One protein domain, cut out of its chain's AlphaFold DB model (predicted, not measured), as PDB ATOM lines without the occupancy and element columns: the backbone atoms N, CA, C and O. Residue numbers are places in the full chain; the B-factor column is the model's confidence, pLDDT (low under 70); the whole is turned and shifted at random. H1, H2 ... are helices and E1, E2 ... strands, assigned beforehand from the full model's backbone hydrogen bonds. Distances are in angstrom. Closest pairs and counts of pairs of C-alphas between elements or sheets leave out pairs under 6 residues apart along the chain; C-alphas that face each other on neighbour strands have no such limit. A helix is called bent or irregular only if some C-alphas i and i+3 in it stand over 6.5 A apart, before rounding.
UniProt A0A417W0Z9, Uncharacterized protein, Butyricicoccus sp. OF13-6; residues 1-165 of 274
ATOM      1  N   MET A   1     -47.383   9.595  28.295       61.25
ATOM      2  CA  MET A   1     -47.291   8.560  27.234       61.25
ATOM      3  C   MET A   1     -46.296   7.446  27.583       61.25
ATOM      4  O   MET A   1     -46.679   6.286  27.540       61.25
ATOM      5  N   ILE A   2     -45.066   7.773  28.005       72.88
ATOM      6  CA  ILE A   2     -44.008   6.789  28.328       72.88
ATOM      7  C   ILE A   2     -44.402   5.831  29.474       72.88
ATOM      8  O   ILE A   2     -44.224   4.623  29.344       72.88
ATOM      9  N   GLY A   3     -45.018   6.331  30.553       71.44
ATOM     10  CA  GLY A   3     -45.446   5.489  31.683       71.44
ATOM     11  C   GLY A   3     -46.477   4.411  31.311       71.44
ATOM     12  O   GLY A   3     -46.373   3.277  31.765       71.44
ATOM     13  N   ALA A   4     -47.422   4.721  30.418       77.06
ATOM     14  CA  ALA A   4     -48.431   3.758  29.964       77.06
ATOM     15  C   ALA A   4     -47.816   2.622  29.127       77.06
ATOM     16  O   ALA A   4     -48.177   1.459  29.296       77.06
ATOM     17  N   ILE A   5     -46.842   2.944  28.270       84.12
ATOM     18  CA  ILE A   5     -46.120   1.955  27.455       84.12
ATOM     19  C   ILE A   5     -45.325   0.997  28.353       84.12
ATOM     20  O   ILE A   5     -45.342  -0.214  28.131       84.12
ATOM     21  N   MET A   6     -44.681   1.518  29.402       81.62
ATOM     22  CA  MET A   6     -43.939   0.702  30.370       81.62
ATOM     23  C   MET A   6     -44.849  -0.272  31.125       81.62
ATOM     24  O   MET A   6     -44.516  -1.449  31.244       81.62
ATOM     25  N   ILE A   7     -46.021   0.182  31.581       82.38
ATOM     26  CA  ILE A   7     -46.997  -0.681  32.264       82.38
ATOM     27  C   ILE A   7     -47.477  -1.794  31.328       82.38
ATOM     28  O   ILE A   7     -47.484  -2.963  31.717       82.38
ATOM     29  N   LEU A   8     -47.813  -1.466  30.076       87.81
ATOM     30  CA  LEU A   8     -48.228  -2.463  29.086       87.81
ATOM     31  C   LEU A   8     -47.130  -3.500  28.813       87.81
ATOM     32  O   LEU A   8     -47.429  -4.690  28.724       87.81
ATOM     33  N   ALA A   9     -45.863  -3.079  28.740       88.12
ATOM     34  CA  ALA A   9     -44.735  -3.992  28.570       88.12
ATOM     35  C   ALA A   9     -44.571  -4.944  29.769       88.12
ATOM     36  O   ALA A   9     -44.356  -6.144  29.578       88.12
ATOM     37  N   VAL A  10     -44.729  -4.439  30.998       88.88
ATOM     38  CA  VAL A  10     -44.708  -5.267  32.215       88.88
ATOM     39  C   VAL A  10     -45.853  -6.274  32.200       88.88
ATOM     40  O   VAL A  10     -45.619  -7.464  32.406       88.88
ATOM     41  N   VAL A  11     -47.074  -5.833  31.894       89.94
ATOM     42  CA  VAL A  11     -48.241  -6.720  31.805       89.94
ATOM     43  C   VAL A  11     -48.023  -7.796  30.740       89.94
ATOM     44  O   VAL A  11     -48.217  -8.974  31.028       89.94
ATOM     45  N   ALA A  12     -47.548  -7.430  29.548       91.69
ATOM     46  CA  ALA A  12     -47.255  -8.384  28.479       91.69
ATOM     47  C   ALA A  12     -46.200  -9.421  28.902       91.69
ATOM     48  O   ALA A  12     -46.381 -10.620  28.672       91.69
ATOM     49  N   TYR A  13     -45.131  -8.985  29.577       91.25
ATOM     50  CA  TYR A  13     -44.119  -9.886  30.125       91.25
ATOM     51  C   TYR A  13     -44.719 -10.843  31.164       91.25
ATOM     52  O   TYR A  13     -44.504 -12.055  31.085       91.25
ATOM     53  N   LEU A  14     -45.522 -10.339  32.106       90.19
ATOM     54  CA  LEU A  14     -46.185 -11.171  33.112       90.19
ATOM     55  C   LEU A  14     -47.123 -12.191  32.450       90.19
ATOM     56  O   LEU A  14     -47.035 -13.383  32.753       90.19
ATOM     57  N   VAL A  15     -47.931 -11.771  31.474       91.19
ATOM     58  CA  VAL A  15     -48.815 -12.667  30.712       91.19
ATOM     59  C   VAL A  15     -48.017 -13.773  30.015       91.19
ATOM     60  O   VAL A  15     -48.365 -14.956  30.105       91.19
ATOM     61  N   TRP A  16     -46.907 -13.417  29.365       90.75
ATOM     62  CA  TRP A  16     -46.017 -14.388  28.736       90.75
ATOM     63  C   TRP A  16     -45.409 -15.363  29.752       90.75
ATOM     64  O   TRP A  16     -45.412 -16.573  29.524       90.75
ATOM     65  N   THR A  17     -44.913 -14.866  30.887       87.56
ATOM     66  CA  THR A  17     -44.245 -15.705  31.895       87.56
ATOM     67  C   THR A  17     -45.185 -16.683  32.597       87.56
ATOM     68  O   THR A  17     -44.774 -17.818  32.853       87.56
ATOM     69  N   PHE A  18     -46.427 -16.280  32.878       84.88
ATOM     70  CA  PHE A  18     -47.383 -17.093  33.635       84.88
ATOM     71  C   PHE A  18     -48.287 -17.973  32.764       84.88
ATOM     72  O   PHE A  18     -48.652 -19.061  33.208       84.88
ATOM     73  N   TRP A  19     -48.615 -17.556  31.535       87.56
ATOM     74  CA  TRP A  19     -49.505 -18.315  30.643       87.56
ATOM     75  C   TRP A  19     -48.872 -18.623  29.287       87.56
ATOM     76  O   TRP A  19     -48.838 -19.786  28.883       87.56
ATOM     77  N   GLY A  20     -48.344 -17.613  28.586       88.62
ATOM     78  CA  GLY A  20     -47.878 -17.762  27.198       88.62
ATOM     79  C   GLY A  20     -46.810 -18.846  27.026       88.62
ATOM     80  O   GLY A  20     -46.926 -19.723  26.166       88.62
ATOM     81  N   ARG A  21     -45.813 -18.863  27.912       89.44
ATOM     82  CA  ARG A  21     -44.757 -19.879  27.920       89.44
ATOM     83  C   ARG A  21     -45.307 -21.285  28.146       89.44
ATOM     84  O   ARG A  21     -44.837 -22.219  27.502       89.44
ATOM     85  N   ALA A  22     -46.292 -21.445  29.030       88.56
ATOM     86  CA  ALA A  22     -46.879 -22.751  29.307       88.56
ATOM     87  C   ALA A  22     -47.549 -23.334  28.061       88.56
ATOM     88  O   ALA A  22     -47.286 -24.484  27.704       88.56
ATOM     89  N   PHE A  23     -48.328 -22.519  27.344       90.31
ATOM     90  CA  PHE A  23     -48.918 -22.921  26.069       90.31
ATOM     91  C   PHE A  23     -47.864 -23.239  25.010       90.31
ATOM     92  O   PHE A  23     -47.987 -24.254  24.328       90.31
ATOM     93  N   HIS A  24     -46.810 -22.427  24.900       90.69
ATOM     94  CA  HIS A  24     -45.735 -22.677  23.941       90.69
ATOM     95  C   HIS A  24     -45.038 -24.021  24.197       90.69
ATOM     96  O   HIS A  24     -44.920 -24.835  23.284       90.69
ATOM     97  N   VAL A  25     -44.621 -24.283  25.440       91.06
ATOM     98  CA  VAL A  25     -43.925 -25.526  25.815       91.06
ATOM     99  C   VAL A  25     -44.829 -26.742  25.614       91.06
ATOM    100  O   VAL A  25     -44.421 -27.716  24.988       91.06
ATOM    101  N   ILE A  26     -46.079 -26.690  26.078       90.38
ATOM    102  CA  ILE A  26     -47.026 -27.799  25.883       90.38
ATOM    103  C   ILE A  26     -47.323 -28.005  24.390       90.38
ATOM    104  O   ILE A  26     -47.444 -29.139  23.937       90.38
ATOM    105  N   GLY A  27     -47.397 -26.927  23.608       90.38
ATOM    106  CA  GLY A  27     -47.559 -26.995  22.158       90.38
ATOM    107  C   GLY A  27     -46.387 -27.691  21.464       90.38
ATOM    108  O   GLY A  27     -46.616 -28.558  20.627       90.38
ATOM    109  N   GLN A  28     -45.145 -27.367  21.837       90.50
ATOM    110  CA  GLN A  28     -43.948 -28.045  21.317       90.50
ATOM    111  C   GLN A  28     -43.928 -29.531  21.691       90.50
ATOM    112  O   GLN A  28     -43.600 -30.377  20.865       90.50
ATOM    113  N   TYR A  29     -44.349 -29.861  22.912       91.88
ATOM    114  CA  TYR A  29     -44.450 -31.246  23.371       91.88
ATOM    115  C   TYR A  29     -45.417 -32.056  22.508       91.88
ATOM    116  O   TYR A  29     -45.053 -33.103  21.984       91.88
ATOM    117  N   LYS A  30     -46.616 -31.511  22.266       89.56
ATOM    118  CA  LYS A  30     -47.639 -32.140  21.416       89.56
ATOM    119  C   LYS A  30     -47.211 -32.307  19.955       89.56
ATOM    120  O   LYS A  30     -47.763 -33.151  19.265       89.56
ATOM    121  N   LYS A  31     -46.245 -31.516  19.483       91.25
ATOM    122  CA  LYS A  31     -45.663 -31.625  18.136       91.25
ATOM    123  C   LYS A  31     -44.509 -32.638  18.050       91.25
ATOM    124  O   LYS A  31     -43.789 -32.631  17.059       91.25
ATOM    125  N   GLY A  32     -44.310 -33.471  19.076       89.88
ATOM    126  CA  GLY A  32     -43.240 -34.471  19.113       89.88
ATOM    127  C   GLY A  32     -41.924 -33.957  19.701       89.88
ATOM    128  O   GLY A  32     -40.871 -34.528  19.450       89.88
ATOM    129  N   GLY A  33     -41.949 -32.887  20.502       88.69
ATOM    130  CA  GLY A  33     -40.735 -32.301  21.091       88.69
ATOM    131  C   GLY A  33     -39.943 -33.223  22.034       88.69
ATOM    132  O   GLY A  33     -38.801 -32.909  22.361       88.69
ATOM    133  N   SER A  34     -40.527 -34.339  22.481       93.62
ATOM    134  CA  SER A  34     -39.867 -35.380  23.287       93.62
ATOM    135  C   SER A  34     -39.640 -36.696  22.529       93.62
ATOM    136  O   SER A  34     -39.367 -37.723  23.151       93.62
ATOM    137  N   GLN A  35     -39.760 -36.665  21.200       94.94
ATOM    138  CA  GLN A  35     -39.618 -37.826  20.326       94.94
ATOM    139  C   GLN A  35     -38.341 -37.724  19.492       94.94
ATOM    140  O   GLN A  35     -37.955 -36.639  19.047       94.94
ATOM    141  N   PHE A  36     -37.686 -38.855  19.246       93.69
ATOM    142  CA  PHE A  36     -36.583 -38.944  18.293       93.69
ATOM    143  C   PHE A  36     -36.480 -40.352  17.709       93.69
ATOM    144  O   PHE A  36     -36.955 -41.320  18.295       93.69
ATOM    145  N   LYS A  37     -35.878 -40.452  16.523       92.88
ATOM    146  CA  LYS A  37     -35.654 -41.734  15.856       92.88
ATOM    147  C   LYS A  37     -34.335 -42.336  16.317       92.88
ATOM    148  O   LYS A  37     -33.357 -41.611  16.455       92.88
ATOM    149  N   LEU A  38     -34.338 -43.636  16.542       91.06
ATOM    150  CA  LEU A  38     -33.171 -44.474  16.749       91.06
ATOM    151  C   LEU A  38     -32.671 -44.982  15.395       91.06
ATOM    152  O   LEU A  38     -33.429 -45.057  14.427       91.06
ATOM    153  N   SER A  39     -31.391 -45.348  15.332       87.25
ATOM    154  CA  SER A  39     -30.822 -45.978  14.133       87.25
ATOM    155  C   SER A  39     -31.373 -47.388  13.910       87.25
ATOM    156  O   SER A  39     -31.547 -47.801  12.768       87.25
ATOM    157  N   GLU A  40     -31.682 -48.099  14.994       89.06
ATOM    158  CA  GLU A  40     -32.171 -49.476  14.991       89.06
ATOM    159  C   GLU A  40     -33.255 -49.649  16.067       89.06
ATOM    160  O   GLU A  40     -33.228 -48.932  17.078       89.06
ATOM    161  N   PRO A  41     -34.218 -50.567  15.870       90.25
ATOM    162  CA  PRO A  41     -35.195 -50.904  16.895       90.25
ATOM    163  C   PRO A  41     -34.491 -51.556  18.090       90.25
ATOM    164  O   PRO A  41     -33.681 -52.467  17.930       90.25
ATOM    165  N   LEU A  42     -34.801 -51.082  19.295       90.12
ATOM    166  CA  LEU A  42     -34.201 -51.553  20.541       90.12
ATOM    167  C   LEU A  42     -35.287 -52.008  21.508       90.12
ATOM    168  O   LEU A  42     -36.305 -51.335  21.668       90.12
ATOM    169  N   ASP A  43     -35.029 -53.127  22.177       92.31
ATOM    170  CA  ASP A  43     -35.906 -53.643  23.220       92.31
ATOM    171  C   ASP A  43     -35.768 -52.842  24.525       92.31
ATOM    172  O   ASP A  43     -34.736 -52.216  24.806       92.31
ATOM    173  N   TYR A  44     -36.810 -52.881  25.351       94.12
ATOM    174  CA  TYR A  44     -36.871 -52.170  26.619       94.12
ATOM    175  C   TYR A  44     -35.773 -52.587  27.596       94.12
ATOM    176  O   TYR A  44     -35.292 -51.738  28.347       94.12
ATOM    177  N   GLU A  45     -35.327 -53.846  27.582       94.62
ATOM    178  CA  GLU A  45     -34.204 -54.291  28.415       94.62
ATOM    179  C   GLU A  45     -32.882 -53.634  28.000       94.62
ATOM    180  O   GLU A  45     -32.169 -53.083  28.842       94.62
ATOM    181  N   ALA A  46     -32.596 -53.590  26.697       93.81
ATOM    182  CA  ALA A  46     -31.406 -52.923  26.171       93.81
ATOM    183  C   ALA A  46     -31.426 -51.415  26.465       93.81
ATOM    184  O   ALA A  46     -30.415 -50.839  26.879       93.81
ATOM    185  N   ILE A  47     -32.593 -50.777  26.306       94.69
ATOM    186  CA  ILE A  47     -32.786 -49.363  26.643       94.69
ATOM    187  C   ILE A  47     -32.534 -49.132  28.136       94.69
ATOM    188  O   ILE A  47     -31.806 -48.207  28.501       94.69
ATOM    189  N   TYR A  48     -33.105 -49.976  28.998       96.19
ATOM    190  CA  TYR A  48     -32.984 -49.849  30.445       96.19
ATOM    191  C   TYR A  48     -31.530 -49.959  30.912       96.19
ATOM    192  O   TYR A  48     -31.066 -49.086  31.647       96.19
ATOM    193  N   GLN A  49     -30.792 -50.983  30.466       95.88
ATOM    194  CA  GLN A  49     -29.396 -51.171  30.878       95.88
ATOM    195  C   GLN A  49     -28.520 -50.004  30.433       95.88
ATOM    196  O   GLN A  49     -27.789 -49.434  31.245       95.88
ATOM    197  N   LYS A  50     -28.673 -49.560  29.182       95.12
ATOM    198  CA  LYS A  50     -27.880 -48.441  28.671       95.12
ATOM    199  C   LYS A  50     -28.167 -47.141  29.423       95.12
ATOM    200  O   LYS A  50     -27.252 -46.389  29.753       95.12
ATOM    201  N   LEU A  51     -29.433 -46.879  29.749       96.00
ATOM    202  CA  LEU A  51     -29.790 -45.718  30.564       96.00
ATOM    203  C   LEU A  51     -29.264 -45.832  31.992       96.00
ATOM    204  O   LEU A  51     -28.820 -44.835  32.552       96.00
ATOM    205  N   LYS A  52     -29.284 -47.023  32.585       95.31
ATOM    206  CA  LYS A  52     -28.760 -47.243  33.934       95.31
ATOM    207  C   LYS A  52     -27.264 -46.930  34.028       95.31
ATOM    208  O   LYS A  52     -26.826 -46.409  35.051       95.31
ATOM    209  N   GLU A  53     -26.508 -47.225  32.976       94.94
ATOM    210  CA  GLU A  53     -25.063 -46.993  32.913       94.94
ATOM    211  C   GLU A  53     -24.704 -45.542  32.554       94.94
ATOM    212  O   GLU A  53     -23.806 -44.959  33.165       94.94
ATOM    213  N   GLU A  54     -25.406 -44.937  31.591       95.12
ATOM    214  CA  GLU A  54     -24.975 -43.676  30.969       95.12
ATOM    215  C   GLU A  54     -25.828 -42.442  31.330       95.12
ATOM    216  O   GLU A  54     -25.426 -41.308  31.046       95.12
ATOM    217  N   LEU A  55     -27.007 -42.597  31.951       95.44
ATOM    218  CA  LEU A  55     -27.915 -41.469  32.200       95.44
ATOM    219  C   LEU A  55     -27.405 -40.525  33.297       95.44
ATOM    220  O   LEU A  55     -27.677 -40.689  34.485       95.44
ATOM    221  N   GLN A  56     -26.767 -39.436  32.871       92.69
ATOM    222  CA  GLN A  56     -26.280 -38.364  33.747       92.69
ATOM    223  C   GLN A  56     -27.244 -37.169  33.821       92.69
ATOM    224  O   GLN A  56     -26.849 -36.011  33.660       92.69
ATOM    225  N   TYR A  57     -28.537 -37.428  34.043       94.31
ATOM    226  CA  TYR A  57     -29.509 -36.350  34.240       94.31
ATOM    227  C   TYR A  57     -29.418 -35.793  35.679       94.31
ATOM    228  O   TYR A  57     -29.622 -36.555  36.624       94.31
ATOM    229  N   PRO A  58     -29.153 -34.484  35.891       93.50
ATOM    230  CA  PRO A  58     -28.851 -33.951  37.228       93.50
ATOM    231  C   PRO A  58     -29.972 -34.096  38.263       93.50
ATOM    232  O   PRO A  58     -29.705 -34.153  39.458       93.50
ATOM    233  N   ASP A  59     -31.220 -34.119  37.802       92.25
ATOM    234  CA  ASP A  59     -32.406 -34.227  38.649       92.25
ATOM    235  C   ASP A  59     -32.999 -35.662  38.589       92.25
ATOM    236  O   ASP A  59     -34.172 -35.860  38.917       92.25
ATOM    237  N   ASN A  60     -32.208 -36.660  38.161       90.25
ATOM    238  CA  ASN A  60     -32.601 -38.072  38.151       90.25
ATOM    239  C   ASN A  60     -32.710 -38.599  39.584       90.25
ATOM    240  O   ASN A  60     -31.747 -38.544  40.348       90.25
ATOM    241  N   ARG A  61     -33.884 -39.117  39.944       90.94
ATOM    242  CA  ARG A  61     -34.130 -39.726  41.255       90.94
ATOM    243  C   ARG A  61     -34.061 -41.240  41.205       90.94
ATOM    244  O   ARG A  61     -33.585 -41.840  42.161       90.94
ATOM    245  N   ASN A  62     -34.588 -41.843  40.143       93.06
ATOM    246  CA  ASN A  62     -34.626 -43.291  39.986       93.06
ATOM    247  C   ASN A  62     -34.891 -43.694  38.526       93.06
ATOM    248  O   ASN A  62     -35.555 -42.960  37.794       93.06
ATOM    249  N   LEU A  63     -34.446 -44.894  38.154       95.88
ATOM    250  CA  LEU A  63     -34.769 -45.571  36.898       95.88
ATOM    251  C   LEU A  63     -35.342 -46.960  37.223       95.88
ATOM    252  O   LEU A  63     -34.679 -47.775  37.865       95.88
ATOM    253  N   PHE A  64     -36.568 -47.239  36.793       95.81
ATOM    254  CA  PHE A  64     -37.315 -48.446  37.174       95.81
ATOM    255  C   PHE A  64     -38.234 -48.914  36.040       95.81
ATOM    256  O   PHE A  64     -38.433 -48.186  35.073       95.81
ATOM    257  N   TYR A  65     -38.778 -50.124  36.153       96.12
ATOM    258  CA  TYR A  65     -39.873 -50.589  35.301       96.12
ATOM    259  C   TYR A  65     -41.208 -50.240  35.948       96.12
ATOM    260  O   TYR A  65     -41.370 -50.441  37.153       96.12
ATOM    261  N   ASP A  66     -42.142 -49.703  35.169       93.31
ATOM    262  CA  ASP A  66     -43.501 -49.451  35.644       93.31
ATOM    263  C   ASP A  66     -44.358 -50.731  35.684       93.31
ATOM    264  O   ASP A  66     -43.889 -51.839  35.418       93.31
ATOM    265  N   GLU A  67     -45.636 -50.574  36.034       91.38
ATOM    266  CA  GLU A  67     -46.611 -51.669  36.138       91.38
ATOM    267  C   GLU A  67     -46.849 -52.404  34.807       91.38
ATOM    268  O   GLU A  67     -47.319 -53.541  34.807       91.38
ATOM    269  N   PHE A  68     -46.496 -51.782  33.679       92.00
ATOM    270  CA  PHE A  68     -46.619 -52.339  32.334       92.00
ATOM    271  C   PHE A  68     -45.289 -52.890  31.802       92.00
ATOM    272  O   PHE A  68     -45.216 -53.306  30.644       92.00
ATOM    273  N   GLY A  69     -44.235 -52.903  32.626       92.25
ATOM    274  CA  GLY A  69     -42.902 -53.360  32.237       92.25
ATOM    275  C   GLY A  69     -42.141 -52.364  31.359       92.25
ATOM    276  O   GLY A  69     -41.173 -52.751  30.704       92.25
ATOM    277  N   GLN A  70     -42.542 -51.090  31.330       94.88
ATOM    278  CA  GLN A  70     -41.883 -50.060  30.529       94.88
ATOM    279  C   GLN A  70     -40.816 -49.317  31.346       94.88
ATOM    280  O   GLN A  70     -41.059 -48.950  32.504       94.88
ATOM    281  N   PRO A  71     -39.626 -49.053  30.770       96.31
ATOM    282  CA  PRO A  71     -38.595 -48.261  31.426       96.31
ATOM    283  C   PRO A  71     -39.106 -46.854  31.744       96.31
ATOM    284  O   PRO A  71     -39.580 -46.132  30.868       96.31
ATOM    285  N   SER A  72     -38.974 -46.446  33.000       96.12
ATOM    286  CA  SER A  72     -39.493 -45.187  33.524       96.12
ATOM    287  C   SER A  72     -38.450 -44.454  34.360       96.12
ATOM    288  O   SER A  72     -37.744 -45.040  35.184       96.12
ATOM    289  N   ILE A  73     -38.363 -43.139  34.157       96.62
ATOM    290  CA  ILE A  73     -37.427 -42.244  34.842       96.62
ATOM    291  C   ILE A  73     -38.206 -41.379  35.833       96.62
ATOM    292  O   ILE A  73     -39.072 -40.597  35.442       96.62
ATOM    293  N   ALA A  74     -37.871 -41.460  37.121       95.50
ATOM    294  CA  ALA A  74     -38.349 -40.508  38.118       95.50
ATOM    295  C   ALA A  74     -37.477 -39.247  38.077       95.50
ATOM    296  O   ALA A  74     -36.319 -39.263  38.497       95.50
ATOM    297  N   GLY A  75     -38.042 -38.143  37.593       93.56
ATOM    298  CA  GLY A  75     -37.398 -36.833  37.618       93.56
ATOM    299  C   GLY A  75     -37.845 -35.983  38.805       93.56
ATOM    300  O   GLY A  75     -38.414 -36.454  39.797       93.56
ATOM    301  N   ARG A  76     -37.610 -34.675  38.707       93.12
ATOM    302  CA  ARG A  76     -37.966 -33.737  39.777       93.12
ATOM    303  C   ARG A  76     -39.455 -33.419  39.827       93.12
ATOM    304  O   ARG A  76     -39.969 -33.151  40.918       93.12
ATOM    305  N   TYR A  77     -40.116 -33.370  38.673       91.75
ATOM    306  CA  TYR A  77     -41.494 -32.889  38.533       91.75
ATOM    307  C   TYR A  77     -42.502 -33.987  38.196       91.75
ATOM    308  O   TYR A  77     -43.706 -33.721  38.231       91.75
ATOM    309  N   GLY A  78     -42.040 -35.200  37.910       92.44
ATOM    310  CA  GLY A  78     -42.894 -36.338  37.616       92.44
ATOM    311  C   GLY A  78     -42.099 -37.581  37.244       92.44
ATOM    312  O   GLY A  78     -40.870 -37.599  37.334       92.44
ATOM    313  N   THR A  79     -42.845 -38.590  36.819       94.75
ATOM    314  CA  THR A  79     -42.330 -39.812  36.212       94.75
ATOM    315  C   THR A  79     -42.478 -39.713  34.699       94.75
ATOM    316  O   THR A  79     -43.450 -39.132  34.201       94.75
ATOM    317  N   TYR A  80     -41.488 -40.245  33.989       96.38
ATOM    318  CA  TYR A  80     -41.392 -40.192  32.539       96.38
ATOM    319  C   TYR A  80     -41.210 -41.595  31.979       96.38
ATOM    320  O   TYR A  80     -40.147 -42.188  32.166       96.38
ATOM    321  N   THR A  81     -42.232 -42.098  31.303       96.62
ATOM    322  CA  THR A  81     -42.234 -43.436  30.706       96.62
ATOM    323  C   THR A  81     -41.607 -43.386  29.320       96.62
ATOM    324  O   THR A  81     -41.804 -42.424  28.567       96.62
ATOM    325  N   ILE A  82     -40.815 -44.399  28.986       96.50
ATOM    326  CA  ILE A  82     -40.204 -44.554  27.670       96.50
ATOM    327  C   ILE A  82     -41.083 -45.478  26.838       96.50
ATOM    328  O   ILE A  82     -41.277 -46.639  27.185       96.50
ATOM    329  N   HIS A  83     -41.564 -44.958  25.714       94.69
ATOM    330  CA  HIS A  83     -42.271 -45.735  24.705       94.69
ATOM    331  C   HIS A  83     -41.411 -45.847  23.453       94.69
ATOM    332  O   HIS A  83     -40.826 -44.852  23.015       94.69
ATOM    333  N   THR A  84     -41.384 -47.036  22.862       92.56
ATOM    334  CA  THR A  84     -40.701 -47.281  21.592       92.56
ATOM    335  C   THR A  84     -41.689 -47.898  20.610       92.56
ATOM    336  O   THR A  84     -42.260 -48.950  20.884       92.56
ATOM    337  N   GLU A  85     -41.881 -47.243  19.466       91.81
ATOM    338  CA  GLU A  85     -42.647 -47.756  18.325       91.81
ATOM    339  C   GLU A  85     -41.702 -47.857  17.121       91.81
ATOM    340  O   GLU A  85     -41.255 -46.842  16.584       91.81
ATOM    341  N   ASP A  86     -41.349 -49.082  16.724       90.12
ATOM    342  CA  ASP A  86     -40.299 -49.389  15.744       90.12
ATOM    343  C   ASP A  86     -38.951 -48.725  16.087       90.12
ATOM    344  O   ASP A  86     -38.176 -49.220  16.901       90.12
ATOM    345  N   THR A  87     -38.669 -47.581  15.464       91.88
ATOM    346  CA  THR A  87     -37.459 -46.774  15.684       91.88
ATOM    347  C   THR A  87     -37.759 -45.462  16.401       91.88
ATOM    348  O   THR A  87     -36.838 -44.731  16.749       91.88
ATOM    349  N   LEU A  88     -39.026 -45.113  16.613       94.88
ATOM    350  CA  LEU A  88     -39.419 -43.872  17.263       94.88
ATOM    351  C   LEU A  88     -39.447 -44.071  18.780       94.88
ATOM    352  O   LEU A  88     -40.328 -44.746  19.307       94.88
ATOM    353  N   LEU A  89     -38.509 -43.437  19.483       95.88
ATOM    354  CA  LEU A  89     -38.501 -43.384  20.941       95.88
ATOM    355  C   LEU A  89     -39.175 -42.095  21.411       95.88
ATOM    356  O   LEU A  89     -38.839 -40.994  20.964       95.88
ATOM    357  N   THR A  90     -40.098 -42.234  22.356       96.38
ATOM    358  CA  THR A  90     -40.805 -41.131  23.008       96.38
ATOM    359  C   THR A  90     -40.558 -41.165  24.509       96.38
ATOM    360  O   THR A  90     -40.801 -42.176  25.163       96.38
ATOM    361  N   VAL A  91     -40.138 -40.031  25.073       96.94
ATOM    362  CA  VAL A  91     -40.167 -39.821  26.528       96.94
ATOM    363  C   VAL A  91     -41.476 -39.126  26.883       96.94
ATOM    364  O   VAL A  91     -41.689 -37.960  26.526       96.94
ATOM    365  N   GLN A  92     -42.361 -39.844  27.570       95.56
ATOM    366  CA  GLN A  92     -43.712 -39.396  27.868       95.56
ATOM    367  C   GLN A  92     -43.862 -38.968  29.328       95.56
ATOM    368  O   GLN A  92     -43.643 -39.740  30.251       95.56
ATOM    369  N   ALA A  93     -44.273 -37.717  29.537       94.00
ATOM    370  CA  ALA A  93     -44.687 -37.209  30.838       94.00
ATOM    371  C   ALA A  93     -46.106 -37.657  31.198       94.00
ATOM    372  O   ALA A  93     -47.026 -37.520  30.388       94.00
ATOM    373  N   GLU A  94     -46.316 -38.034  32.458       86.62
ATOM    374  CA  GLU A  94     -47.661 -38.201  33.008       86.62
ATOM    375  C   GLU A  94     -48.301 -36.828  33.315       86.62
ATOM    376  O   GLU A  94     -48.129 -36.237  34.390       86.62
ATOM    377  N   THR A  95     -49.017 -36.272  32.336       79.38
ATOM    378  CA  THR A  95     -49.606 -34.929  32.437       79.38
ATOM    379  C   THR A  95     -50.996 -34.951  33.063       79.38
ATOM    380  O   THR A  95     -52.000 -34.857  32.360       79.38
ATOM    381  N   ASN A  96     -51.049 -35.011  34.391       77.06
ATOM    382  CA  ASN A  96     -52.287 -34.914  35.163       77.06
ATOM    383  C   ASN A  96     -52.203 -33.738  36.159       77.06
ATOM    384  O   ASN A  96     -51.453 -33.768  37.150       77.06
ATOM    385  N   GLY A  97     -52.963 -32.665  35.893       80.19
ATOM    386  CA  GLY A  97     -53.100 -31.517  36.799       80.19
ATOM    387  C   GLY A  97     -53.129 -30.131  36.142       80.19
ATOM    388  O   GLY A  97     -53.464 -29.963  34.972       80.19
ATOM    389  N   LYS A  98     -52.804 -29.106  36.946       82.56
ATOM    390  CA  LYS A  98     -52.817 -27.683  36.552       82.56
ATOM    391  C   LYS A  98     -51.837 -27.407  35.403       82.56
ATOM    392  O   LYS A  98     -50.747 -27.975  35.377       82.56
ATOM    393  N   LEU A  99     -52.153 -26.425  34.550       81.69
ATOM    394  CA  LEU A  99     -51.341 -26.021  33.388       81.69
ATOM    395  C   LEU A  99     -49.841 -25.861  33.707       81.69
ATOM    396  O   LEU A  99     -48.994 -26.390  32.996       81.69
ATOM    397  N   ASN A 100     -49.505 -25.200  34.818       79.69
ATOM    398  CA  ASN A 100     -48.113 -24.992  35.232       79.69
ATOM    399  C   ASN A 100     -47.398 -26.276  35.668       79.69
ATOM    400  O   ASN A 100     -46.183 -26.380  35.505       79.69
ATOM    401  N   LYS A 101     -48.126 -27.242  36.239       83.38
ATOM    402  CA  LYS A 101     -47.575 -28.561  36.569       83.38
ATOM    403  C   LYS A 101     -47.282 -29.319  35.275       83.38
ATOM    404  O   LYS A 101     -46.144 -29.737  35.084       83.38
ATOM    405  N   ASN A 102     -48.250 -29.346  34.359       88.81
ATOM    406  CA  ASN A 102     -48.099 -29.993  33.057       88.81
ATOM    407  C   ASN A 102     -46.940 -29.378  32.265       88.81
ATOM    408  O   ASN A 102     -46.115 -30.113  31.749       88.81
ATOM    409  N   MET A 103     -46.803 -28.046  32.245       91.25
ATOM    410  CA  MET A 103     -45.657 -27.367  31.626       91.25
ATOM    411  C   MET A 103     -44.321 -27.845  32.207       91.25
ATOM    412  O   MET A 103     -43.368 -28.064  31.469       91.25
ATOM    413  N   ARG A 104     -44.218 -27.980  33.536       91.06
ATOM    414  CA  ARG A 104     -42.960 -28.395  34.176       91.06
ATOM    415  C   ARG A 104     -42.580 -29.818  33.796       91.06
ATOM    416  O   ARG A 104     -41.399 -30.056  33.555       91.06
ATOM    417  N   GLN A 105     -43.573 -30.703  33.754       93.50
ATOM    418  CA  GLN A 105     -43.399 -32.095  33.361       93.50
ATOM    419  C   GLN A 105     -43.048 -32.207  31.872       93.50
ATOM    420  O   GLN A 105     -42.084 -32.875  31.526       93.50
ATOM    421  N   THR A 106     -43.740 -31.494  30.980       93.94
ATOM    422  CA  THR A 106     -43.444 -31.547  29.539       93.94
ATOM    423  C   THR A 106     -42.075 -30.960  29.193       93.94
ATOM    424  O   THR A 106     -41.364 -31.521  28.365       93.94
ATOM    425  N   GLU A 107     -41.660 -29.870  29.847       93.88
ATOM    426  CA  GLU A 107     -40.314 -29.300  29.673       93.88
ATOM    427  C   GLU A 107     -39.224 -30.278  30.158       93.88
ATOM    428  O   GLU A 107     -38.193 -30.430  29.504       93.88
ATOM    429  N   GLU A 108     -39.458 -30.966  31.284       95.00
ATOM    430  CA  GLU A 108     -38.547 -31.996  31.803       95.00
ATOM    431  C   GLU A 108     -38.502 -33.232  30.894       95.00
ATOM    432  O   GLU A 108     -37.408 -33.703  30.603       95.00
ATOM    433  N   ALA A 109     -39.633 -33.675  30.337       96.50
ATOM    434  CA  ALA A 109     -39.681 -34.772  29.369       96.50
ATOM    435  C   ALA A 109     -38.880 -34.479  28.093       96.50
ATOM    436  O   ALA A 109     -38.120 -35.332  27.644       96.50
ATOM    437  N   MET A 110     -38.976 -33.269  27.528       95.31
ATOM    438  CA  MET A 110     -38.141 -32.880  26.378       95.31
ATOM    439  C   MET A 110     -36.653 -32.864  26.725       95.31
ATOM    440  O   MET A 110     -35.808 -33.256  25.921       95.31
ATOM    441  N   CYS A 111     -36.311 -32.383  27.923       95.88
ATOM    442  CA  CYS A 111     -34.924 -32.363  28.364       95.88
ATOM    443  C   CYS A 111     -34.393 -33.781  28.566       95.88
ATOM    444  O   CYS A 111     -33.287 -34.073  28.122       95.88
ATOM    445  N   LEU A 112     -35.176 -34.661  29.191       96.38
ATOM    446  CA  LEU A 112     -34.849 -36.075  29.326       96.38
ATOM    447  C   LEU A 112     -34.696 -36.723  27.953       96.38
ATOM    448  O   LEU A 112     -33.662 -37.330  27.715       96.38
ATOM    449  N   ALA A 113     -35.619 -36.496  27.015       96.62
ATOM    450  CA  ALA A 113     -35.492 -36.972  25.639       96.62
ATOM    451  C   ALA A 113     -34.172 -36.533  24.989       96.62
ATOM    452  O   ALA A 113     -33.535 -37.328  24.310       96.62
ATOM    453  N   ALA A 114     -33.703 -35.308  25.245       96.31
ATOM    454  CA  ALA A 114     -32.395 -34.855  24.779       96.31
ATOM    455  C   ALA A 114     -31.216 -35.612  25.425       96.31
ATOM    456  O   ALA A 114     -30.233 -35.882  24.734       96.31
ATOM    457  N   TYR A 115     -31.290 -35.951  26.720       96.56
ATOM    458  CA  TYR A 115     -30.285 -36.795  27.386       96.56
ATOM    459  C   TYR A 115     -30.302 -38.216  26.824       96.56
ATOM    460  O   TYR A 115     -29.259 -38.707  26.402       96.56
ATOM    461  N   VAL A 116     -31.484 -38.839  26.756       95.81
ATOM    462  CA  VAL A 116     -31.671 -40.184  26.198       95.81
ATOM    463  C   VAL A 116     -31.154 -40.217  24.759       95.81
ATOM    464  O   VAL A 116     -30.318 -41.049  24.424       95.81
ATOM    465  N   ARG A 117     -31.531 -39.246  23.923       95.62
ATOM    466  CA  ARG A 117     -31.032 -39.148  22.549       95.62
ATOM    467  C   ARG A 117     -29.513 -39.091  22.478       95.62
ATOM    468  O   ARG A 117     -28.936 -39.740  21.620       95.62
ATOM    469  N   LYS A 118     -28.853 -38.338  23.360       95.62
ATOM    470  CA  LYS A 118     -27.391 -38.199  23.340       95.62
ATOM    471  C   LYS A 118     -26.660 -39.508  23.678       95.62
ATOM    472  O   LYS A 118     -25.553 -39.699  23.188       95.62
ATOM    473  N   ILE A 119     -27.286 -40.389  24.460       95.31
ATOM    474  CA  ILE A 119     -26.784 -41.732  24.810       95.31
ATOM    475  C   ILE A 119     -26.867 -42.683  23.604       95.31
ATOM    476  O   ILE A 119     -25.938 -43.440  23.318       95.31
ATOM    477  N   PHE A 120     -27.977 -42.656  22.862       93.81
ATOM    478  CA  PHE A 120     -28.155 -43.520  21.686       93.81
ATOM    479  C   PHE A 120     -27.504 -42.954  20.418       93.81
ATOM    480  O   PHE A 120     -27.003 -43.715  19.598       93.81
ATOM    481  N   GLU A 121     -27.433 -41.631  20.293       92.94
ATOM    482  CA  GLU A 121     -26.823 -40.908  19.178       92.94
ATOM    483  C   GLU A 121     -25.789 -39.887  19.699       92.94
ATOM    484  O   GLU A 121     -26.078 -38.684  19.784       92.94
ATOM    485  N   PRO A 122     -24.544 -40.303  20.011       91.69
ATOM    486  CA  PRO A 122     -23.514 -39.387  20.514       91.69
ATOM    487  C   PRO A 122     -23.218 -38.216  19.568       91.69
ATOM    488  O   PRO A 122     -22.906 -37.109  20.014       91.69
ATOM    489  N   ALA A 123     -23.384 -38.421  18.257       91.81
ATOM    490  CA  ALA A 123     -23.211 -37.396  17.230       91.81
ATOM    491  C   ALA A 123     -24.393 -36.408  17.119       91.81
ATOM    492  O   ALA A 123     -24.278 -35.412  16.404       91.81
ATOM    493  N   ALA A 124     -25.513 -36.629  17.822       91.12
ATOM    494  CA  ALA A 124     -26.677 -35.753  17.726       91.12
ATOM    495  C   ALA A 124     -26.310 -34.300  18.096       91.12
ATOM    496  O   ALA A 124     -25.666 -34.075  19.135       91.12
ATOM    497  N   PRO A 125     -26.753 -33.293  17.311       91.00
ATOM    498  CA  PRO A 125     -26.447 -31.875  17.525       91.00
ATOM    499  C   PRO A 125     -27.293 -31.270  18.661       91.00
ATOM    500  O   PRO A 125     -27.821 -30.165  18.565       91.00
ATOM    501  N   VAL A 126     -27.457 -32.015  19.753       90.38
ATOM    502  CA  VAL A 126     -28.239 -31.637  20.926       90.38
ATOM    503  C   VAL A 126     -27.303 -31.560  22.126       90.38
ATOM    504  O   VAL A 126     -26.531 -32.483  22.389       90.38
ATOM    505  N   ASN A 127     -27.372 -30.448  22.862       93.81
ATOM    506  CA  ASN A 127     -26.666 -30.280  24.128       93.81
ATOM    507  C   ASN A 127     -27.668 -30.379  25.296       93.81
ATOM    508  O   ASN A 127     -28.326 -29.382  25.624       93.81
ATOM    509  N   PRO A 128     -27.801 -31.560  25.925       94.25
ATOM    510  CA  PRO A 128     -28.813 -31.789  26.953       94.25
ATOM    511  C   PRO A 128     -28.554 -30.989  28.238       94.25
ATOM    512  O   PRO A 128     -29.491 -30.491  28.866       94.25
ATOM    513  N   TYR A 129     -27.288 -30.758  28.597       93.81
ATOM    514  CA  TYR A 129     -26.936 -29.963  29.776       93.81
ATOM    515  C   TYR A 129     -27.302 -28.481  29.618       93.81
ATOM    516  O   TYR A 129     -27.818 -27.857  30.549       93.81
ATOM    517  N   GLN A 130     -27.110 -27.912  28.426       92.69
ATOM    518  CA  GLN A 130     -27.532 -26.536  28.142       92.69
ATOM    519  C   GLN A 130     -29.060 -26.383  28.193       92.69
ATOM    520  O   GLN A 130     -29.553 -25.372  28.700       92.69
ATOM    521  N   LEU A 131     -29.815 -27.385  27.728       92.50
ATOM    522  CA  LEU A 131     -31.279 -27.411  27.843       92.50
ATOM    523  C   LEU A 131     -31.726 -27.441  29.311       92.50
ATOM    524  O   LEU A 131     -32.537 -26.605  29.717       92.50
ATOM    525  N   TYR A 132     -31.124 -28.317  30.122       93.25
ATOM    526  CA  TYR A 132     -31.353 -28.375  31.569       93.25
ATOM    527  C   TYR A 132     -31.077 -27.023  32.245       93.25
ATOM    528  O   TYR A 132     -31.911 -26.484  32.983       93.25
ATOM    529  N   LYS A 133     -29.922 -26.418  31.943       92.50
ATOM    530  CA  LYS A 133     -29.518 -25.123  32.498       92.50
ATOM    531  C   LYS A 133     -30.501 -24.014  32.107       92.50
ATOM    532  O   LYS A 133     -30.926 -23.239  32.970       92.50
ATOM    533  N   ARG A 134     -30.920 -23.957  30.837       89.81
ATOM    534  CA  ARG A 134     -31.908 -22.985  30.335       89.81
ATOM    535  C   ARG A 134     -33.252 -23.131  31.044       89.81
ATOM    536  O   ARG A 134     -33.784 -22.129  31.523       89.81
ATOM    537  N   MET A 135     -33.761 -24.357  31.169       89.62
ATOM    538  CA  MET A 135     -34.999 -24.658  31.892       89.62
ATOM    539  C   MET A 135     -34.946 -24.122  33.330       89.62
ATOM    540  O   MET A 135     -35.857 -23.416  33.777       89.62
ATOM    541  N   ARG A 136     -33.854 -24.411  34.053       87.44
ATOM    542  CA  ARG A 136     -33.681 -24.014  35.457       87.44
ATOM    543  C   ARG A 136     -33.563 -22.497  35.622       87.44
ATOM    544  O   ARG A 136     -34.221 -21.928  36.499       87.44
ATOM    545  N   HIS A 137     -32.789 -21.826  34.767       85.62
ATOM    546  CA  HIS A 137     -32.653 -20.366  34.802       85.62
ATOM    547  C   HIS A 137     -33.941 -19.645  34.436       85.62
ATOM    548  O   HIS A 137     -34.340 -18.734  35.154       85.62
ATOM    549  N   ALA A 138     -34.621 -20.069  33.372       83.75
ATOM    550  CA  ALA A 138     -35.857 -19.432  32.937       83.75
ATOM    551  C   ALA A 138     -36.952 -19.501  34.015       83.75
ATOM    552  O   ALA A 138     -37.872 -18.690  34.016       83.75
ATOM    553  N   ARG A 139     -36.879 -20.464  34.942       79.44
ATOM    554  CA  ARG A 139     -37.791 -20.559  36.092       79.44
ATOM    555  C   ARG A 139     -37.361 -19.650  37.242       79.44
ATOM    556  O   ARG A 139     -38.159 -18.837  37.694       79.44
ATOM    557  N   ARG A 140     -36.109 -19.768  37.701       81.38
ATOM    558  CA  ARG A 140     -35.607 -18.975  38.838       81.38
ATOM    559  C   ARG A 140     -35.574 -17.487  38.508       81.38
ATOM    560  O   ARG A 140     -36.126 -16.679  39.243       81.38
ATOM    561  N   ASN A 141     -34.951 -17.138  37.389       81.31
ATOM    562  CA  ASN A 141     -34.783 -15.749  36.991       81.31
ATOM    563  C   ASN A 141     -36.123 -15.151  36.549       81.31
ATOM    564  O   ASN A 141     -36.382 -13.996  36.849       81.31
ATOM    565  N   GLY A 142     -37.001 -15.948  35.921       81.69
ATOM    566  CA  GLY A 142     -38.347 -15.508  35.551       81.69
ATOM    567  C   GLY A 142     -39.148 -15.014  36.758       81.69
ATOM    568  O   GLY A 142     -39.670 -13.906  36.718       81.69
ATOM    569  N   LEU A 143     -39.167 -15.784  37.854       84.12
ATOM    570  CA  LEU A 143     -39.847 -15.386  39.093       84.12
ATOM    571  C   LEU A 143     -39.239 -14.128  39.722       84.12
ATOM    572  O   LEU A 143     -39.982 -13.232  40.107       84.12
ATOM    573  N   ILE A 144     -37.906 -14.046  39.801       86.62
ATOM    574  CA  ILE A 144     -37.216 -12.879  40.375       86.62
ATOM    575  C   ILE A 144     -37.554 -11.615  39.577       86.62
ATOM    576  O   ILE A 144     -37.932 -10.608  40.167       86.62
ATOM    577  N   ILE A 145     -37.476 -11.681  38.245       88.31
ATOM    578  CA  ILE A 145     -37.803 -10.545  37.374       88.31
ATOM    579  C   ILE A 145     -39.266 -10.132  37.566       88.31
ATOM    580  O   ILE A 145     -39.537  -8.948  37.732       88.31
ATOM    581  N   SER A 146     -40.204 -11.084  37.610       88.19
ATOM    582  CA  SER A 146     -41.620 -10.768  37.836       88.19
ATOM    583  C   SER A 146     -41.855 -10.068  39.179       88.19
ATOM    584  O   SER A 146     -42.593  -9.088  39.220       88.19
ATOM    585  N   VAL A 147     -41.203 -10.510  40.263       89.75
ATOM    586  CA  VAL A 147     -41.308  -9.862  41.586       89.75
ATOM    587  C   VAL A 147     -40.762  -8.435  41.553       89.75
ATOM    588  O   VAL A 147     -41.432  -7.518  42.023       89.75
ATOM    589  N   VAL A 148     -39.584  -8.228  40.957       91.56
ATOM    590  CA  VAL A 148     -38.973  -6.893  40.833       91.56
ATOM    591  C   VAL A 148     -39.876  -5.946  40.043       91.56
ATOM    592  O   VAL A 148     -40.080  -4.809  40.463       91.56
ATOM    593  N   LEU A 149     -40.468  -6.413  38.940       90.88
ATOM    594  CA  LEU A 149     -41.376  -5.600  38.131       90.88
ATOM    595  C   LEU A 149     -42.668  -5.240  38.872       90.88
ATOM    596  O   LEU A 149     -43.132  -4.112  38.745       90.88
ATOM    597  N   ILE A 150     -43.232  -6.160  39.664       88.44
ATOM    598  CA  ILE A 150     -44.427  -5.883  40.478       88.44
ATOM    599  C   ILE A 150     -44.122  -4.820  41.539       88.44
ATOM    600  O   ILE A 150     -44.895  -3.878  41.690       88.44
ATOM    601  N   ILE A 151     -42.989  -4.935  42.240       89.75
ATOM    602  CA  ILE A 151     -42.568  -3.951  43.250       89.75
ATOM    603  C   ILE A 151     -42.340  -2.582  42.601       89.75
ATOM    604  O   ILE A 151     -42.835  -1.577  43.104       89.75
ATOM    605  N   ALA A 152     -41.637  -2.540  41.466       88.06
ATOM    606  CA  ALA A 152     -41.394  -1.300  40.735       88.06
ATOM    607  C   ALA A 152     -42.702  -0.651  40.253       88.06
ATOM    608  O   ALA A 152     -42.873   0.558  40.392       88.06
ATOM    609  N   ALA A 153     -43.648  -1.448  39.743       85.75
ATOM    610  CA  ALA A 153     -44.962  -0.960  39.336       85.75
ATOM    611  C   ALA A 153     -45.767  -0.421  40.529       85.75
ATOM    612  O   ALA A 153     -46.363   0.644  40.418       85.75
ATOM    613  N   ALA A 154     -45.748  -1.106  41.678       86.06
ATOM    614  CA  ALA A 154     -46.422  -0.642  42.889       86.06
ATOM    615  C   ALA A 154     -45.820   0.670  43.420       86.06
ATOM    616  O   ALA A 154     -46.562   1.593  43.749       86.06
ATOM    617  N   ALA A 155     -44.489   0.780  43.454       86.56
ATOM    618  CA  ALA A 155     -43.795   2.002  43.853       86.56
ATOM    619  C   ALA A 155     -44.113   3.174  42.913       86.56
ATOM    620  O   ALA A 155     -44.404   4.274  43.376       86.56
ATOM    621  N   TYR A 156     -44.122   2.924  41.601       85.75
ATOM    622  CA  TYR A 156     -44.517   3.921  40.609       85.75
ATOM    623  C   TYR A 156     -45.973   4.365  40.801       85.75
ATOM    624  O   TYR A 156     -46.244   5.561  40.840       85.75
ATOM    625  N   SER A 157     -46.903   3.424  40.982       81.12
ATOM    626  CA  SER A 157     -48.309   3.744  41.245       81.12
ATOM    627  C   SER A 157     -48.484   4.568  42.521       81.12
ATOM    628  O   SER A 157     -49.246   5.528  42.502       81.12
ATOM    629  N   MET A 158     -47.763   4.250  43.604       80.75
ATOM    630  CA  MET A 158     -47.790   5.052  44.835       80.75
ATOM    631  C   MET A 158     -47.273   6.473  44.606       80.75
ATOM    632  O   MET A 158     -47.914   7.415  45.052       80.75
ATOM    633  N   ALA A 159     -46.165   6.641  43.882       81.38
ATOM    634  CA  ALA A 159     -45.610   7.963  43.589       81.38
ATOM    635  C   ALA A 159     -46.536   8.822  42.710       81.38
ATOM    636  O   ALA A 159     -46.566  10.040  42.846       81.38
ATOM    637  N   VAL A 160     -47.291   8.196  41.801       80.50
ATOM    638  CA  VAL A 160     -48.255   8.902  40.942       80.50
ATOM    639  C   VAL A 160     -49.559   9.208  41.682       80.50
ATOM    640  O   VAL A 160     -50.168  10.241  41.426       80.50
ATOM    641  N   LEU A 161     -50.000   8.327  42.585       74.00
ATOM    642  CA  LEU A 161     -51.260   8.483  43.313       74.00
ATOM    643  C   LEU A 161     -51.115   9.345  44.576       74.00
ATOM    644  O   LEU A 161     -52.104   9.917  45.014       74.00
ATOM    645  N   SER A 162     -49.912   9.475  45.150       69.81
ATOM    646  CA  SER A 162     -49.711  10.201  46.411       69.81
ATOM    647  C   SER A 162     -50.219  11.648  46.410       69.81
ATOM    648  O   SER A 162     -50.821  12.016  47.413       69.81
ATOM    649  N   PRO A 163     -50.076  12.462  45.338       68.12
ATOM    650  CA  PRO A 163     -50.642  13.813  45.330       68.12
ATOM    651  C   PRO A 163     -52.178  13.811  45.322       68.12
ATOM    652  O   PRO A 163     -52.799  14.696  45.887       68.12
ATOM    653  N   ALA A 164     -52.804  12.793  44.722       63.41
ATOM    654  CA  ALA A 164     -54.261  12.660  44.672       63.41
ATOM    655  C   ALA A 164     -54.878  12.162  45.993       63.41
ATOM    656  O   ALA A 164     -56.099  12.115  46.106       63.41
ATOM    657  N   LEU A 165     -54.047  11.754  46.958       66.06
ATOM    658  CA  LEU A 165     -54.457  11.301  48.291       66.06
ATOM    659  C   LEU A 165     -54.122  12.326  49.386       66.06
ATOM    660  O   LEU A 165     -54.347  12.046  50.562       66.06
TER     661      LEU A 165
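AT A GLANCE: This is residues 1 to 165 of the 274 residues of an uncharacterized protein of Butyricicoccus sp. OF13-6 (UniProt A0A417W0Z9). A head at one end holds a strongly twisted five-stranded sheet with helices H2 and H3 over one of its faces; from it a two-legged stalk, the bent helix H1 and the long helix H4, reaches away as a rod. H3 lies at the root of the stalk, and the free end of H4, residues 157 to 165, sticks out. The printed part has 165 residues, with four named helices and five named strands in the order H1 E1 H2 E2 E3 E4 E5 H3 H4. The sheet, antiparallel throughout, runs E1 E5 E4 E3 E2, and the class is mixed, helices and strands. The whole is loose, with a radius of gyration of the C-alphas of 20.7 A and spans of 72 by 32 by 25 A.

HOW THE PARTS SIT: E2 (62 to 65), E3 (71 to 74), E4 (79 to 85) and E5 (88 to 93) form a meander, each strand the antiparallel neighbour of the one before; N 72 and O 64 are 2.8 A apart, N 80 and O 73 2.8 A, N 90 and O 83 2.8 A. E1 (35 to 37) is an edge strand beside E5, with N 89 and O 36 2.9 A apart. H3 (99 to 120) and H2 (44 to 54) make two layers with the sheet, helices on one face. H3 lies over E5 at a height over the sheet of 6.6 A; its closest C-alphas to E5 are those of Ala 113 and Val 91, 5.5 A. H2, at 9.1 A, lies over E3 and only just over E2, with 3 C-alphas falling on E2. H3 is the hub. Its residues 116 to 119 touch H2, about perpendicular at 86 degrees, Ile 119 and Glu 54 having the closest C-alphas, 6.7 A. H1 (2 to 30), assigned as one helix by its hydrogen bonds, is bent: C-alphas 18 and 21 are 6.9 A apart, and arms H1a (2 to 18) and H1b (21 to 30) stand at a tilt of 37 degrees, only just steep. H1b touches H3 at a steep tilt of 49 degrees, the same way, closest at the C-alphas of Ala 22 and Met 103, 5.3 A. H4 (128 to 165) forms a helical hairpin with H3, touching it with residues 128 to 135 alone at a shallow tilt of 27 degrees, opposite ways; the closest C-alphas are those of Pro 128 and Ala 114, 5.2 A. Residues 142 to 153 of H4 touch H1a at a steep tilt of 38 degrees, opposite ways, closest at the C-alphas of Ser 146 and Leu 14, 6.6 A. H1b and H4 are apart. Every O i to N i+4 pair is within hydrogen-bond range in H1a, H1b, H2 and H3, and 32 of 34 in H4.

IN THESE COORDINATES: H1a begins at C-alpha 2, (-44.008, 6.789, 28.328), and is 24.7 A long; H1b is 14.2 A. E4 is 19.6 A long, E5 16.0 A, H2 15.3 A and H3 31.3 A. H4, 54.5 A long, ends at C-alpha 165, (-54.457, 11.301, 48.291); it is irregular, C-alphas 160 and 163 being 7.0 A apart, with a kink of 29 degrees near residue 159.

THE WHOLE: The two C-alphas farthest apart are those of Glu 40 and Leu 165, 72.8 A. The printed part has no cut and no long link. Mean pLDDT of the printed part is 89.7; residue 1 and residues 162 to 165 are under 70.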